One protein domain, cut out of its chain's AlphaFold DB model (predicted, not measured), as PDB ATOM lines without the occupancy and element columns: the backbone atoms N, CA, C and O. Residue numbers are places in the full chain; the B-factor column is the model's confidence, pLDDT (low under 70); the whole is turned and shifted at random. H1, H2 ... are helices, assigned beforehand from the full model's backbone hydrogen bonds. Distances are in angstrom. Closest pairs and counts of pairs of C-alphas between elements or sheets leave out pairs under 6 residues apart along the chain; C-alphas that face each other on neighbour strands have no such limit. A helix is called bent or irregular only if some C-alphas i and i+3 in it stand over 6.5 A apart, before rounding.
ATOM      1  N   PHE A 853      77.263 -99.059  77.304       91.69
ATOM      2  CA  PHE A 853      77.718-100.164  78.155       91.69
ATOM      3  C   PHE A 853      78.117-101.419  77.359       91.69
ATOM      4  O   PHE A 853      79.086-102.095  77.704       91.69
ATOM      5  N   LEU A 854      77.387-101.758  76.291       88.50
ATOM      6  CA  LEU A 854      77.646-102.963  75.493       88.50
ATOM      7  C   LEU A 854      78.799-102.802  74.489       88.50
ATOM      8  O   LEU A 854      79.454-103.795  74.162       88.50
ATOM      9  N   GLN A 855      79.076-101.581  74.022       93.81
ATOM     10  CA  GLN A 855      80.113-101.287  73.028       93.81
ATOM     11  C   GLN A 855      81.521-101.828  73.377       93.81
ATOM     12  O   GLN A 855      82.135-102.435  72.498       93.81
ATOM     13  N   PRO A 856      82.062-101.679  74.609       91.88
ATOM     14  CA  PRO A 856      83.375-102.231  74.965       91.88
ATOM     15  C   PRO A 856      83.366-103.741  75.259       91.88
ATOM     16  O   PRO A 856      84.435-104.342  75.364       91.88
ATOM     17  N   HIS A 857      82.193-104.361  75.429       91.50
ATOM     18  CA  HIS A 857      82.062-105.748  75.893       91.50
ATOM     19  C   HIS A 857      81.693-106.755  74.797       91.50
ATOM     20  O   HIS A 857      81.788-107.962  75.024       91.50
ATOM     21  N   LEU A 858      81.302-106.289  73.608       88.81
ATOM     22  CA  LEU A 858      80.921-107.141  72.483       88.81
ATOM     23  C   LEU A 858      81.916-107.043  71.317       88.81
ATOM     24  O   LEU A 858      82.433-105.962  71.032       88.81
ATOM     25  N   PRO A 859      82.154-108.139  70.568       90.25
ATOM     26  CA  PRO A 859      82.877-108.063  69.303       90.25
ATOM     27  C   PRO A 859      82.189-107.072  68.343       90.25
ATOM     28  O   PRO A 859      80.957-107.095  68.257       90.25
ATOM     29  N   PRO A 860      82.932-106.263  67.558       85.06
ATOM     30  CA  PRO A 860      82.345-105.193  66.743       85.06
ATOM     31  C   PRO A 860      81.205-105.643  65.819       85.06
ATOM     32  O   PRO A 860      80.214-104.935  65.670       85.06
ATOM     33  N   PHE A 861      81.293-106.849  65.246       81.56
ATOM     34  CA  PHE A 861      80.235-107.392  64.387       81.56
ATOM     35  C   PHE A 861      78.928-107.684  65.147       81.56
ATOM     36  O   PHE A 861      77.851-107.496  64.589       81.56
ATOM     37  N   VAL A 862      79.004-108.103  66.417       78.94
ATOM     38  CA  VAL A 862      77.828-108.350  67.270       78.94
ATOM     39  C   VAL A 862      77.196-107.023  67.677       78.94
ATOM     40  O   VAL A 862      75.978-106.886  67.621       78.94
ATOM     41  N   PHE A 863      78.015-106.028  68.025       89.88
ATOM     42  CA  PHE A 863      77.529-104.691  68.361       89.88
ATOM     43  C   PHE A 863      76.818-104.025  67.170       89.88
ATOM     44  O   PHE A 863      75.695-103.543  67.316       89.88
ATOM     45  N   HIS A 864      77.396-104.092  65.964       83.19
ATOM     46  CA  HIS A 864      76.734-103.614  64.743       83.19
ATOM     47  C   HIS A 864      75.455-104.394  64.399       83.19
ATOM     48  O   HIS A 864      74.479-103.789  63.957       83.19
ATOM     49  N   LEU A 865      75.420-105.715  64.626       79.94
ATOM     50  CA  LEU A 865      74.205-106.515  64.446       79.94
ATOM     51  C   LEU A 865      73.089-106.057  65.400       79.94
ATOM     52  O   LEU A 865      71.956-105.876  64.962       79.94
ATOM     53  N   LEU A 866      73.409-105.829  66.678       82.62
ATOM     54  CA  LEU A 866      72.453-105.341  67.677       82.62
ATOM     55  C   LEU A 866      71.954-103.927  67.364       82.62
ATOM     56  O   LEU A 866      70.756-103.688  67.470       82.62
ATOM     57  N   LEU A 867      72.826-103.018  66.916       87.25
ATOM     58  CA  LEU A 867      72.439-101.676  66.462       87.25
ATOM     59  C   LEU A 867      71.460-101.723  65.280       87.25
ATOM     60  O   LEU A 867      70.430-101.049  65.303       87.25
ATOM     61  N   ASN A 868      71.744-102.550  64.270       83.81
ATOM     62  CA  ASN A 868      70.868-102.721  63.107       83.81
ATOM     63  C   ASN A 868      69.529-103.384  63.473       83.81
ATOM     64  O   ASN A 868      68.493-103.061  62.894       83.81
ATOM     65  N   LEU A 869      69.528-104.296  64.450       80.31
ATOM     66  CA  LEU A 869      68.299-104.892  64.975       80.31
ATOM     67  C   LEU A 869      67.483-103.893  65.793       80.31
ATOM     68  O   LEU A 869      66.273-103.831  65.609       80.31
ATOM     69  N   ALA A 870      68.123-103.088  66.642       84.25
ATOM     70  CA  ALA A 870      67.457-102.062  67.438       84.25
ATOM     71  C   ALA A 870      66.819-100.979  66.553       84.25
ATOM     72  O   ALA A 870      65.662-100.625  66.769       84.25
ATOM     73  N   SER A 871      67.517-100.507  65.513       85.12
ATOM     74  CA  SER A 871      66.967 -99.520  64.572       85.12
ATOM     75  C   SER A 871      65.827-100.089  63.715       85.12
ATOM     76  O   SER A 871      64.801 -99.430  63.542       85.12
ATOM     77  N   SER A 872      65.950-101.338  63.249       81.94
ATOM     78  CA  SER A 872      64.875-102.047  62.538       81.94
ATOM     79  C   SER A 872      63.643-102.280  63.426       81.94
ATOM     80  O   SER A 872      62.508-102.041  63.002       81.94
ATOM     81  N   LEU A 873      63.854-102.674  64.688       82.88
ATOM     82  CA  LEU A 873      62.788-102.861  65.673       82.88
ATOM     83  C   LEU A 873      62.082-101.534  65.973       82.88
ATOM     84  O   LEU A 873      60.859-101.481  65.916       82.88
ATOM     85  N   ALA A 874      62.832-100.457  66.227       85.44
ATOM     86  CA  ALA A 874      62.278 -99.130  66.492       85.44
ATOM     87  C   ALA A 874      61.448 -98.605  65.307       85.44
ATOM     88  O   ALA A 874      60.338 -98.113  65.505       85.44
ATOM     89  N   SER A 875      61.937 -98.778  64.073       85.00
ATOM     90  CA  SER A 875      61.177 -98.453  62.859       85.00
ATOM     91  C   SER A 875      59.874 -99.260  62.775       85.00
ATOM     92  O   SER A 875      58.796 -98.689  62.631       85.00
ATOM     93  N   THR A 876      59.948-100.580  62.985       83.94
ATOM     94  CA  THR A 876      58.781-101.480  62.947       83.94
ATOM     95  C   THR A 876      57.756-101.133  64.036       83.94
ATOM     96  O   THR A 876      56.557-101.115  63.769       83.94
ATOM     97  N   ILE A 877      58.202-100.804  65.253       86.06
ATOM     98  CA  ILE A 877      57.335-100.366  66.358       86.06
ATOM     99  C   ILE A 877      56.650 -99.036  66.020       86.06
ATOM    100  O   ILE A 877      55.454 -98.902  66.267       86.06
ATOM    101  N   ASN A 878      57.358 -98.081  65.411       86.50
ATOM    102  CA  ASN A 878      56.772 -96.806  64.995       86.50
ATOM    103  C   ASN A 878      55.715 -96.992  63.891       86.50
ATOM    104  O   ASN A 878      54.620 -96.444  64.010       86.50
ATOM    105  N   THR A 879      55.983 -97.810  62.867       84.50
ATOM    106  CA  THR A 879      55.001 -98.127  61.811       84.50
ATOM    107  C   THR A 879      53.779 -98.863  62.369       84.50
ATOM    108  O   THR A 879      52.647 -98.526  62.022       84.50
ATOM    109  N   LEU A 880      53.979 -99.821  63.282       85.06
ATOM    110  CA  LEU A 880      52.886-100.517  63.967       85.06
ATOM    111  C   LEU A 880      52.070 -99.561  64.852       85.06
ATOM    112  O   LEU A 880      50.844 -99.609  64.841       85.06
ATOM    113  N   SER A 881      52.730 -98.667  65.593       87.31
ATOM    114  CA  SER A 881      52.064 -97.666  66.432       87.31
ATOM    115  C   SER A 881      51.251 -96.673  65.598       87.31
ATOM    116  O   SER A 881      50.128 -96.345  65.981       87.31
ATOM    117  N   TYR A 882      51.753 -96.259  64.431       88.12
ATOM    118  CA  TYR A 882      51.004 -95.437  63.480       88.12
ATOM    119  C   TYR A 882      49.743 -96.161  62.979       88.12
ATOM    120  O   TYR A 882      48.637 -95.641  63.134       88.12
ATOM    121  N   ALA A 883      49.886 -97.398  62.488       86.06
ATOM    122  CA  ALA A 883      48.764 -98.200  61.995       86.06
ATOM    123  C   ALA A 883      47.695 -98.474  63.076       86.06
ATOM    124  O   ALA A 883      46.501 -98.410  62.797       86.06
ATOM    125  N   LEU A 884      48.107 -98.725  64.325       82.81
ATOM    126  CA  LEU A 884      47.188 -98.958  65.448       82.81
ATOM    127  C   LEU A 884      46.503 -97.684  65.968       82.81
ATOM    128  O   LEU A 884      45.431 -97.777  66.563       82.81
ATOM    129  N   THR A 885      47.101 -96.503  65.778       88.56
ATOM    130  CA  THR A 885      46.522 -95.227  66.240       88.56
ATOM    131  C   THR A 885      45.597 -94.570  65.217       88.56
ATOM    132  O   THR A 885      44.752 -93.771  65.615       88.56
ATOM    133  N   HIS A 886      45.699 -94.935  63.933       89.00
ATOM    134  CA  HIS A 886      44.903 -94.361  62.839       89.00
ATOM    135  C   HIS A 886      44.161 -95.434  62.006       89.00
ATOM    136  O   HIS A 886      44.258 -95.432  60.781       89.00
ATOM    137  N   PRO A 887      43.376 -96.347  62.620       80.31
ATOM    138  CA  PRO A 887      42.783 -97.504  61.929       80.31
ATOM    139  C   PRO A 887      41.700 -97.156  60.889       80.31
ATOM    140  O   PRO A 887      41.217 -98.037  60.184       80.31
ATOM    141  N   SER A 888      41.264 -95.894  60.827       84.81
ATOM    142  CA  SER A 888      40.280 -95.393  59.855       84.81
ATOM    143  C   SER A 888      40.916 -94.826  58.582       84.81
ATOM    144  O   SER A 888      40.193 -94.506  57.642       84.81
ATOM    145  N   ASP A 889      42.238 -94.658  58.566       88.69
ATOM    146  CA  ASP A 889      42.980 -94.095  57.441       88.69
ATOM    147  C   ASP A 889      43.307 -95.209  56.426       88.69
ATOM    148  O   ASP A 889      43.868 -96.231  56.842       88.69
ATOM    149  N   PRO A 890      42.986 -95.083  55.121       80.81
ATOM    150  CA  PRO A 890      43.392 -96.073  54.119       80.81
ATOM    151  C   PRO A 890      44.907 -96.347  54.123       80.81
ATOM    152  O   PRO A 890      45.305 -97.507  53.962       80.81
ATOM    153  N   ASP A 891      45.742 -95.342  54.415       84.25
ATOM    154  CA  ASP A 891      47.203 -95.485  54.463       84.25
ATOM    155  C   ASP A 891      47.667 -96.389  55.620       84.25
ATOM    156  O   ASP A 891      48.722 -97.026  55.535       84.25
ATOM    157  N   SER A 892      46.852 -96.557  56.673       83.56
ATOM    158  CA  SER A 892      47.134 -97.515  57.754       83.56
ATOM    159  C   SER A 892      47.153 -98.968  57.260       83.56
ATOM    160  O   SER A 892      47.903 -99.794  57.786       83.56
ATOM    161  N   THR A 893      46.383 -99.285  56.212       79.62
ATOM    162  CA  THR A 893      46.315-100.641  55.647       79.62
ATOM    163  C   THR A 893      47.547-100.967  54.802       79.62
ATOM    164  O   THR A 893      48.059-102.086  54.874       79.62
ATOM    165  N   GLU A 894      48.088 -99.986  54.074       83.62
ATOM    166  CA  GLU A 894      49.370-100.110  53.369       83.62
ATOM    167  C   GLU A 894      50.550-100.133  54.351       83.62
ATOM    168  O   GLU A 894      51.451-100.966  54.216       83.62
ATOM    169  N   ALA A 895      50.507 -99.323  55.416       83.94
ATOM    170  CA  ALA A 895      51.471 -99.407  56.510       83.94
ATOM    171  C   ALA A 895      51.484-100.814  57.144       83.94
ATOM    172  O   ALA A 895      52.559-101.384  57.354       83.94
ATOM    173  N   LEU A 896      50.314-101.430  57.363       82.69
ATOM    174  CA  LEU A 896      50.213-102.796  57.888       82.69
ATOM    175  C   LEU A 896      50.786-103.843  56.915       82.69
ATOM    176  O   LEU A 896      51.524-104.731  57.344       82.69
ATOM    177  N   LYS A 897      50.516-103.724  55.605       83.19
ATOM    178  CA  LYS A 897      51.118-104.592  54.572       83.19
ATOM    179  C   LYS A 897      52.645-104.475  54.560       83.19
ATOM    180  O   LYS A 897      53.331-105.495  54.494       83.19
ATOM    181  N   SER A 898      53.181-103.260  54.700       85.69
ATOM    182  CA  SER A 898      54.631-103.012  54.763       85.69
ATOM    183  C   SER A 898      55.311-103.646  55.989       85.69
ATOM    184  O   SER A 898      56.510-103.923  55.961       85.69
ATOM    185  N   LEU A 899      54.544-103.935  57.047       87.12
ATOM    186  CA  LEU A 899      55.032-104.519  58.297       87.12
ATOM    187  C   LEU A 899      55.280-106.038  58.210       87.12
ATOM    188  O   LEU A 899      56.109-106.581  58.946       87.12
ATOM    189  N   VAL A 900      54.562-106.740  57.323       81.44
ATOM    190  CA  VAL A 900      54.570-108.214  57.237       81.44
ATOM    191  C   VAL A 900      55.967-108.795  56.941       81.44
ATOM    192  O   VAL A 900      56.372-109.717  57.657       81.44
ATOM    193  N   PRO A 901      56.765-108.275  55.979       82.88
ATOM    194  CA  PRO A 901      58.121-108.775  55.724       82.88
ATOM    195  C   PRO A 901      59.066-108.593  56.922       82.88
ATOM    196  O   PRO A 901      59.887-109.471  57.200       82.88
ATOM    197  N   SER A 902      58.926-107.490  57.664       80.38
ATOM    198  CA  SER A 902      59.727-107.204  58.860       80.38
ATOM    199  C   SER A 902      59.396-108.178  59.992       80.38
ATOM    200  O   SER A 902      60.303-108.778  60.566       80.38
ATOM    201  N   LEU A 903      58.107-108.423  60.260       78.75
ATOM    202  CA  LEU A 903      57.669-109.406  61.261       78.75
ATOM    203  C   LEU A 903      58.127-110.834  60.927       78.75
ATOM    204  O   LEU A 903      58.626-111.537  61.807       78.75
ATOM    205  N   LEU A 904      58.025-111.250  59.661       77.50
ATOM    206  CA  LEU A 904      58.539-112.549  59.209       77.50
ATOM    207  C   LEU A 904      60.061-112.658  59.385       77.50
ATOM    208  O   LEU A 904      60.555-113.704  59.806       77.50
ATOM    209  N   SER A 905      60.799-111.574  59.137       80.31
ATOM    210  CA  SER A 905      62.253-111.522  59.347       80.31
ATOM    211  C   SER A 905      62.626-111.643  60.830       80.31
ATOM    212  O   SER A 905      63.553-112.382  61.171       80.31
ATOM    213  N   PHE A 906      61.877-110.992  61.729       81.50
ATOM    214  CA  PHE A 906      62.059-111.134  63.179       81.50
ATOM    215  C   PHE A 906      61.743-112.550  63.677       81.50
ATOM    216  O   PHE A 906      62.513-113.100  64.467       81.50
ATOM    217  N   LEU A 907      60.667-113.177  63.188       78.31
ATOM    218  CA  LEU A 907      60.337-114.569  63.518       78.31
ATOM    219  C   LEU A 907      61.417-115.542  63.027       78.31
ATOM    220  O   LEU A 907      61.865-116.394  63.793       78.31
ATOM    221  N   ALA A 908      61.897-115.391  61.788       79.50
ATOM    222  CA  ALA A 908      62.977-116.215  61.243       79.50
ATOM    223  C   ALA A 908      64.279-116.085  62.056       79.50
ATOM    224  O   ALA A 908      64.936-117.090  62.352       79.50
ATOM    225  N   LEU A 909      64.633-114.867  62.482       83.62
ATOM    226  CA  LEU A 909      65.776-114.633  63.364       83.62
ATOM    227  C   LEU A 909      65.576-115.280  64.743       83.62
ATOM    228  O   LEU A 909      66.482-115.951  65.236       83.62
ATOM    229  N   TYR A 910      64.390-115.137  65.343       84.56
ATOM    230  CA  TYR A 910      64.052-115.768  66.621       84.56
ATOM    231  C   TYR A 910      64.187-117.297  66.552       84.56
ATOM    232  O   TYR A 910      64.888-117.887  67.376       84.56
ATOM    233  N   PHE A 911      63.612-117.945  65.532       78.31
ATOM    234  CA  PHE A 911      63.756-119.391  65.334       78.31
ATOM    235  C   PHE A 911      65.213-119.811  65.096       78.31
ATOM    236  O   PHE A 911      65.639-120.850  65.605       78.31
ATOM    237  N   THR A 912      66.008-118.988  64.405       79.81
ATOM    238  CA  THR A 912      67.452-119.223  64.228       79.81
ATOM    239  C   THR A 912      68.189-119.202  65.574       79.81
ATOM    240  O   THR A 912      68.944-120.126  65.873       79.81
ATOM    241  N   ILE A 913      67.923-118.210  66.431       81.94
ATOM    242  CA  ILE A 913      68.519-118.100  67.774       81.94
ATOM    243  C   ILE A 913      68.094-119.283  68.661       81.94
ATOM    244  O   ILE A 913      68.939-119.902  69.310       81.94
ATOM    245  N   VAL A 914      66.809-119.654  68.649       81.88
ATOM    246  CA  VAL A 914      66.281-120.810  69.398       81.88
ATOM    247  C   VAL A 914      66.901-122.128  68.916       81.88
ATOM    248  O   VAL A 914      67.220-122.988  69.741       81.88
ATOM    249  N   SER A 915      67.122-122.281  67.608       82.06
ATOM    250  CA  SER A 915      67.795-123.442  67.015       82.06
ATOM    251  C   SER A 915      69.252-123.549  67.481       82.06
ATOM    252  O   SER A 915      69.651-124.580  68.024       82.06
ATOM    253  N   VAL A 916      70.023-122.457  67.398       83.69
ATOM    254  CA  VAL A 916      71.409-122.403  67.899       83.69
ATOM    255  C   VAL A 916      71.469-122.706  69.400       83.69
ATOM    256  O   VAL A 916      72.291-123.518  69.827       83.69
ATOM    257  N   TYR A 917      70.564-122.138  70.204       87.38
ATOM    258  CA  TYR A 917      70.475-122.420  71.639       87.38
ATOM    259  C   TYR A 917      70.175-123.899  71.935       87.38
ATOM    260  O   TYR A 917      70.838-124.505  72.783       87.38
ATOM    261  N   ARG A 918      69.231-124.521  71.210       82.19
ATOM    262  CA  ARG A 918      68.952-125.967  71.307       82.19
ATOM    263  C   ARG A 918      70.180-126.808  70.951       82.19
ATOM    264  O   ARG A 918      70.492-127.741  71.691       82.19
ATOM    265  N   THR A 919      70.897-126.467  69.881       86.19
ATOM    266  CA  THR A 919      72.106-127.188  69.453       86.19
ATOM    267  C   THR A 919      73.228-127.077  70.487       86.19
ATOM    268  O   THR A 919      73.807-128.097  70.862       86.19
ATOM    269  N   ILE A 920      73.487-125.881  71.034       85.62
ATOM    270  CA  ILE A 920      74.484-125.677  72.101       85.62
ATOM    271  C   ILE A 920      74.100-126.462  73.364       85.62
ATOM    272  O   ILE A 920      74.937-127.170  73.924       85.62
ATOM    273  N   ARG A 921      72.830-126.414  73.791       86.50
ATOM    274  CA  ARG A 921      72.343-127.183  74.949       86.50
ATOM    275  C   ARG A 921      72.490-128.696  74.743       86.50
ATOM    276  O   ARG A 921      72.871-129.401  75.674       86.50
ATOM    277  N   SER A 922      72.227-129.189  73.531       82.44
ATOM    278  CA  SER A 922      72.431-130.597  73.168       82.44
ATOM    279  C   SER A 922      73.912-130.995  73.233       82.44
ATOM    280  O   SER A 922      74.253-131.995  73.865       82.44
ATOM    281  N   ALA A 923      74.808-130.168  72.683       85.88
ATOM    282  CA  ALA A 923      76.252-130.397  72.738       85.88
ATOM    283  C   ALA A 923      76.792-130.419  74.182       85.88
ATOM    284  O   ALA A 923      77.571-131.302  74.534       85.88
ATOM    285  N   ILE A 924      76.328-129.511  75.049       90.19
ATOM    286  CA  ILE A 924      76.684-129.498  76.478       90.19
ATOM    287  C   ILE A 924      76.219-130.791  77.171       90.19
ATOM    288  O   ILE A 924      76.996-131.422  77.890       90.19
ATOM    289  N   ASN A 925      74.984-131.237  76.914       84.25
ATOM    290  CA  ASN A 925      74.467-132.496  77.459       84.25
ATOM    291  C   ASN A 925      75.271-133.718  76.972       84.25
ATOM    292  O   ASN A 925      75.538-134.623  77.763       84.25
ATOM    293  N   LEU A 926      75.698-133.735  75.703       87.50
ATOM    294  CA  LEU A 926      76.567-134.776  75.145       87.50
ATOM    295  C   LEU A 926      77.931-134.812  75.854       87.50
ATOM    296  O   LEU A 926      78.412-135.888  76.202       87.50
ATOM    297  N   VAL A 927      78.538-133.652  76.127       91.06
ATOM    298  CA  VAL A 927      79.803-133.568  76.876       91.06
ATOM    299  C   VAL A 927      79.640-134.123  78.295       91.06
ATOM    300  O   VAL A 927      80.440-134.962  78.710       91.06
ATOM    301  N   PHE A 928      78.580-133.751  79.022       91.12
ATOM    302  CA  PHE A 928      78.305-134.321  80.349       91.12
ATOM    303  C   PHE A 928      78.055-135.836  80.310       91.12
ATOM    304  O   PHE A 928      78.525-136.561  81.190       91.12
ATOM    305  N   PHE A 929      77.359-136.333  79.283       90.00
ATOM    306  CA  PHE A 929      77.160-137.765  79.059       90.00
ATOM    307  C   PHE A 929      78.498-138.492  78.849       90.00
ATOM    308  O   PHE A 929      78.768-139.479  79.533       90.00
ATOM    309  N   LEU A 930      79.369-137.977  77.975       90.69
ATOM    310  CA  LEU A 930      80.691-138.555  77.714       90.69
ATOM    311  C   LEU A 930      81.574-138.561  78.969       90.69
ATOM    312  O   LEU A 930      82.141-139.599  79.298       90.69
ATOM    313  N   VAL A 931      81.635-137.455  79.719       93.56
ATOM    314  CA  VAL A 931      82.389-137.377  80.986       93.56
ATOM    315  C   VAL A 931      81.886-138.416  81.996       93.56
ATOM    316  O   VAL A 931      82.692-139.124  82.603       93.56
ATOM    317  N   LYS A 932      80.562-138.571  82.137       91.75
ATOM    318  CA  LYS A 932      79.952-139.574  83.024       91.75
ATOM    319  C   LYS A 932      80.347-141.003  82.631       91.75
ATOM    320  O   LYS A 932      80.734-141.783  83.499       91.75
ATOM    321  N   TRP A 933      80.273-141.351  81.346       93.56
ATOM    322  CA  TRP A 933      80.593-142.704  80.878       93.56
ATOM    323  C   TRP A 933      82.087-143.016  80.891       93.56
ATOM    324  O   TRP A 933      82.453-144.122  81.284       93.56
ATOM    325  N   ILE A 934      82.951-142.052  80.560       94.75
ATOM    326  CA  ILE A 934      84.405-142.195  80.714       94.75
ATOM    327  C   ILE A 934      84.745-142.449  82.189       94.75
ATOM    328  O   ILE A 934      85.474-143.391  82.482       94.75
ATOM    329  N   GLY A 935      84.140-141.710  83.128       94.56
ATOM    330  CA  GLY A 935      84.318-141.945  84.565       94.56
ATOM    331  C   GLY A 935      83.879-143.343  85.024       94.56
ATOM    332  O   GLY A 935      84.615-144.010  85.753       94.56
ATOM    333  N   ILE A 936      82.715-143.823  84.566       92.06
ATOM    334  CA  ILE A 936      82.213-145.177  84.872       92.06
ATOM    335  C   ILE A 936      83.140-146.256  84.292       92.06
ATOM    336  O   ILE A 936      83.475-147.212  84.990       92.06
ATOM    337  N   LEU A 937      83.594-146.100  83.046       92.06
ATOM    338  CA  LEU A 937      84.517-147.038  82.402       92.06
ATOM    339  C   LEU A 937      85.888-147.049  83.091       92.06
ATOM    340  O   LEU A 937      86.424-148.125  83.342       92.06
ATOM    341  N   SER A 938      86.433-145.892  83.477       93.81
ATOM    342  CA  SER A 938      87.680-145.815  84.248       93.81
ATOM    343  C   SER A 938      87.557-146.487  85.620       93.81
ATOM    344  O   SER A 938      88.444-147.246  86.004       93.81
ATOM    345  N   MET A 939      86.443-146.278  86.335       93.00
ATOM    346  CA  MET A 939      86.134-146.982  87.589       93.00
ATOM    347  C   MET A 939      86.044-148.501  87.390       93.00
ATOM    348  O   MET A 939      86.590-149.255  88.196       93.00
ATOM    349  N   LEU A 940      85.395-148.962  86.315       91.19
ATOM    350  CA  LEU A 940      85.295-150.386  85.987       91.19
ATOM    351  C   LEU A 940      86.664-150.995  85.673       91.19
ATOM    352  O   LEU A 940      86.983-152.040  86.230       91.19
ATOM    353  N   VAL A 941      87.492-150.340  84.851       91.19
ATOM    354  CA  VAL A 941      88.850-150.815  84.528       91.19
ATOM    355  C   VAL A 941      89.718-150.876  85.786       91.19
ATOM    356  O   VAL A 941      90.337-151.907  86.035       91.19
ATOM    357  N   LEU A 942      89.704-149.840  86.635       91.38
ATOM    358  CA  LEU A 942      90.432-149.843  87.910       91.38
ATOM    359  C   LEU A 942      89.939-150.947  88.860       91.38
ATOM    360  O   LEU A 942      90.754-151.639  89.470       91.38
ATOM    361  N   GLY A 943      88.623-151.156  88.955       87.12
ATOM    362  CA  GLY A 943      88.027-152.236  89.743       87.12
ATOM    363  C   GLY A 943      88.411-153.627  89.229       87.12
ATOM    364  O   GLY A 943      88.753-154.502  90.024       87.12
TER     365      GLY A 943
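AT A GLANCE: This is residues 853 to 943 of the 1071 residues of the protein "Zf-MYND domain-containing protein" of Thanatephorus cucumeris (strain AG1-IA) (UniProt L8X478). Picture a lopsided V: the long helix H2 makes the length, and the shorter helix H1 meets it near H2's first residues and spreads away from it. Residues 907 to 943 of H2 stick out as a long free arm. The printed part has 91 residues with two named helices, H1 then H2, and no named strand; the class is all helix. The whole is extended, with a radius of gyration of the C-alphas of 23.4 A and spans of 80 by 31 by 17 A.

HOW THE PARTS SIT: Begin with H2, residues 890 to 943, assigned as one helix by its hydrogen bonds but bent: C-alphas 898 and 901 are 6.8 A apart. Its arms, H2a at residues 890 to 898 and H2b at residues 901 to 943, stand at a shallow tilt of 29 degrees. Look next at H1, residues 860 to 885, which touches H2a with residues 879 to 884 alone; the closest C-alphas, those of Ala 883 and Ser 892, are 4.6 A apart. H1 and H2a form a helical hairpin, running opposite ways at a shallow tilt of 26 degrees. H1 and H2b are close but not clearly touching, opposite ways at a steep tilt of 44 degrees; their closest C-alphas, Thr 876 and Ser 902, are 7.1 A apart. Every O i to N i+4 pair is within hydrogen-bond range in H1 and H2b, and 4 of 5 are in H2a.

IN THESE COORDINATES: Find C-alpha 901 at (58.121, -108.775, 55.724); from there H2b runs 62.8 A to C-alpha 943 at (88.027, -152.236, 89.743). H2a measures 13.2 A. H1 begins at C-alpha 860, (82.345, -105.193, 66.743), and runs 37.2 A to C-alpha 885.

THE WHOLE: The two C-alphas farthest apart, Asp 889 and Gly 943, are 80.3 A apart. The printed part has no cut, and the link from H1 to H2, 4 residues, is tight. Mean pLDDT of the printed part is 85.8, and no printed residue is under 70.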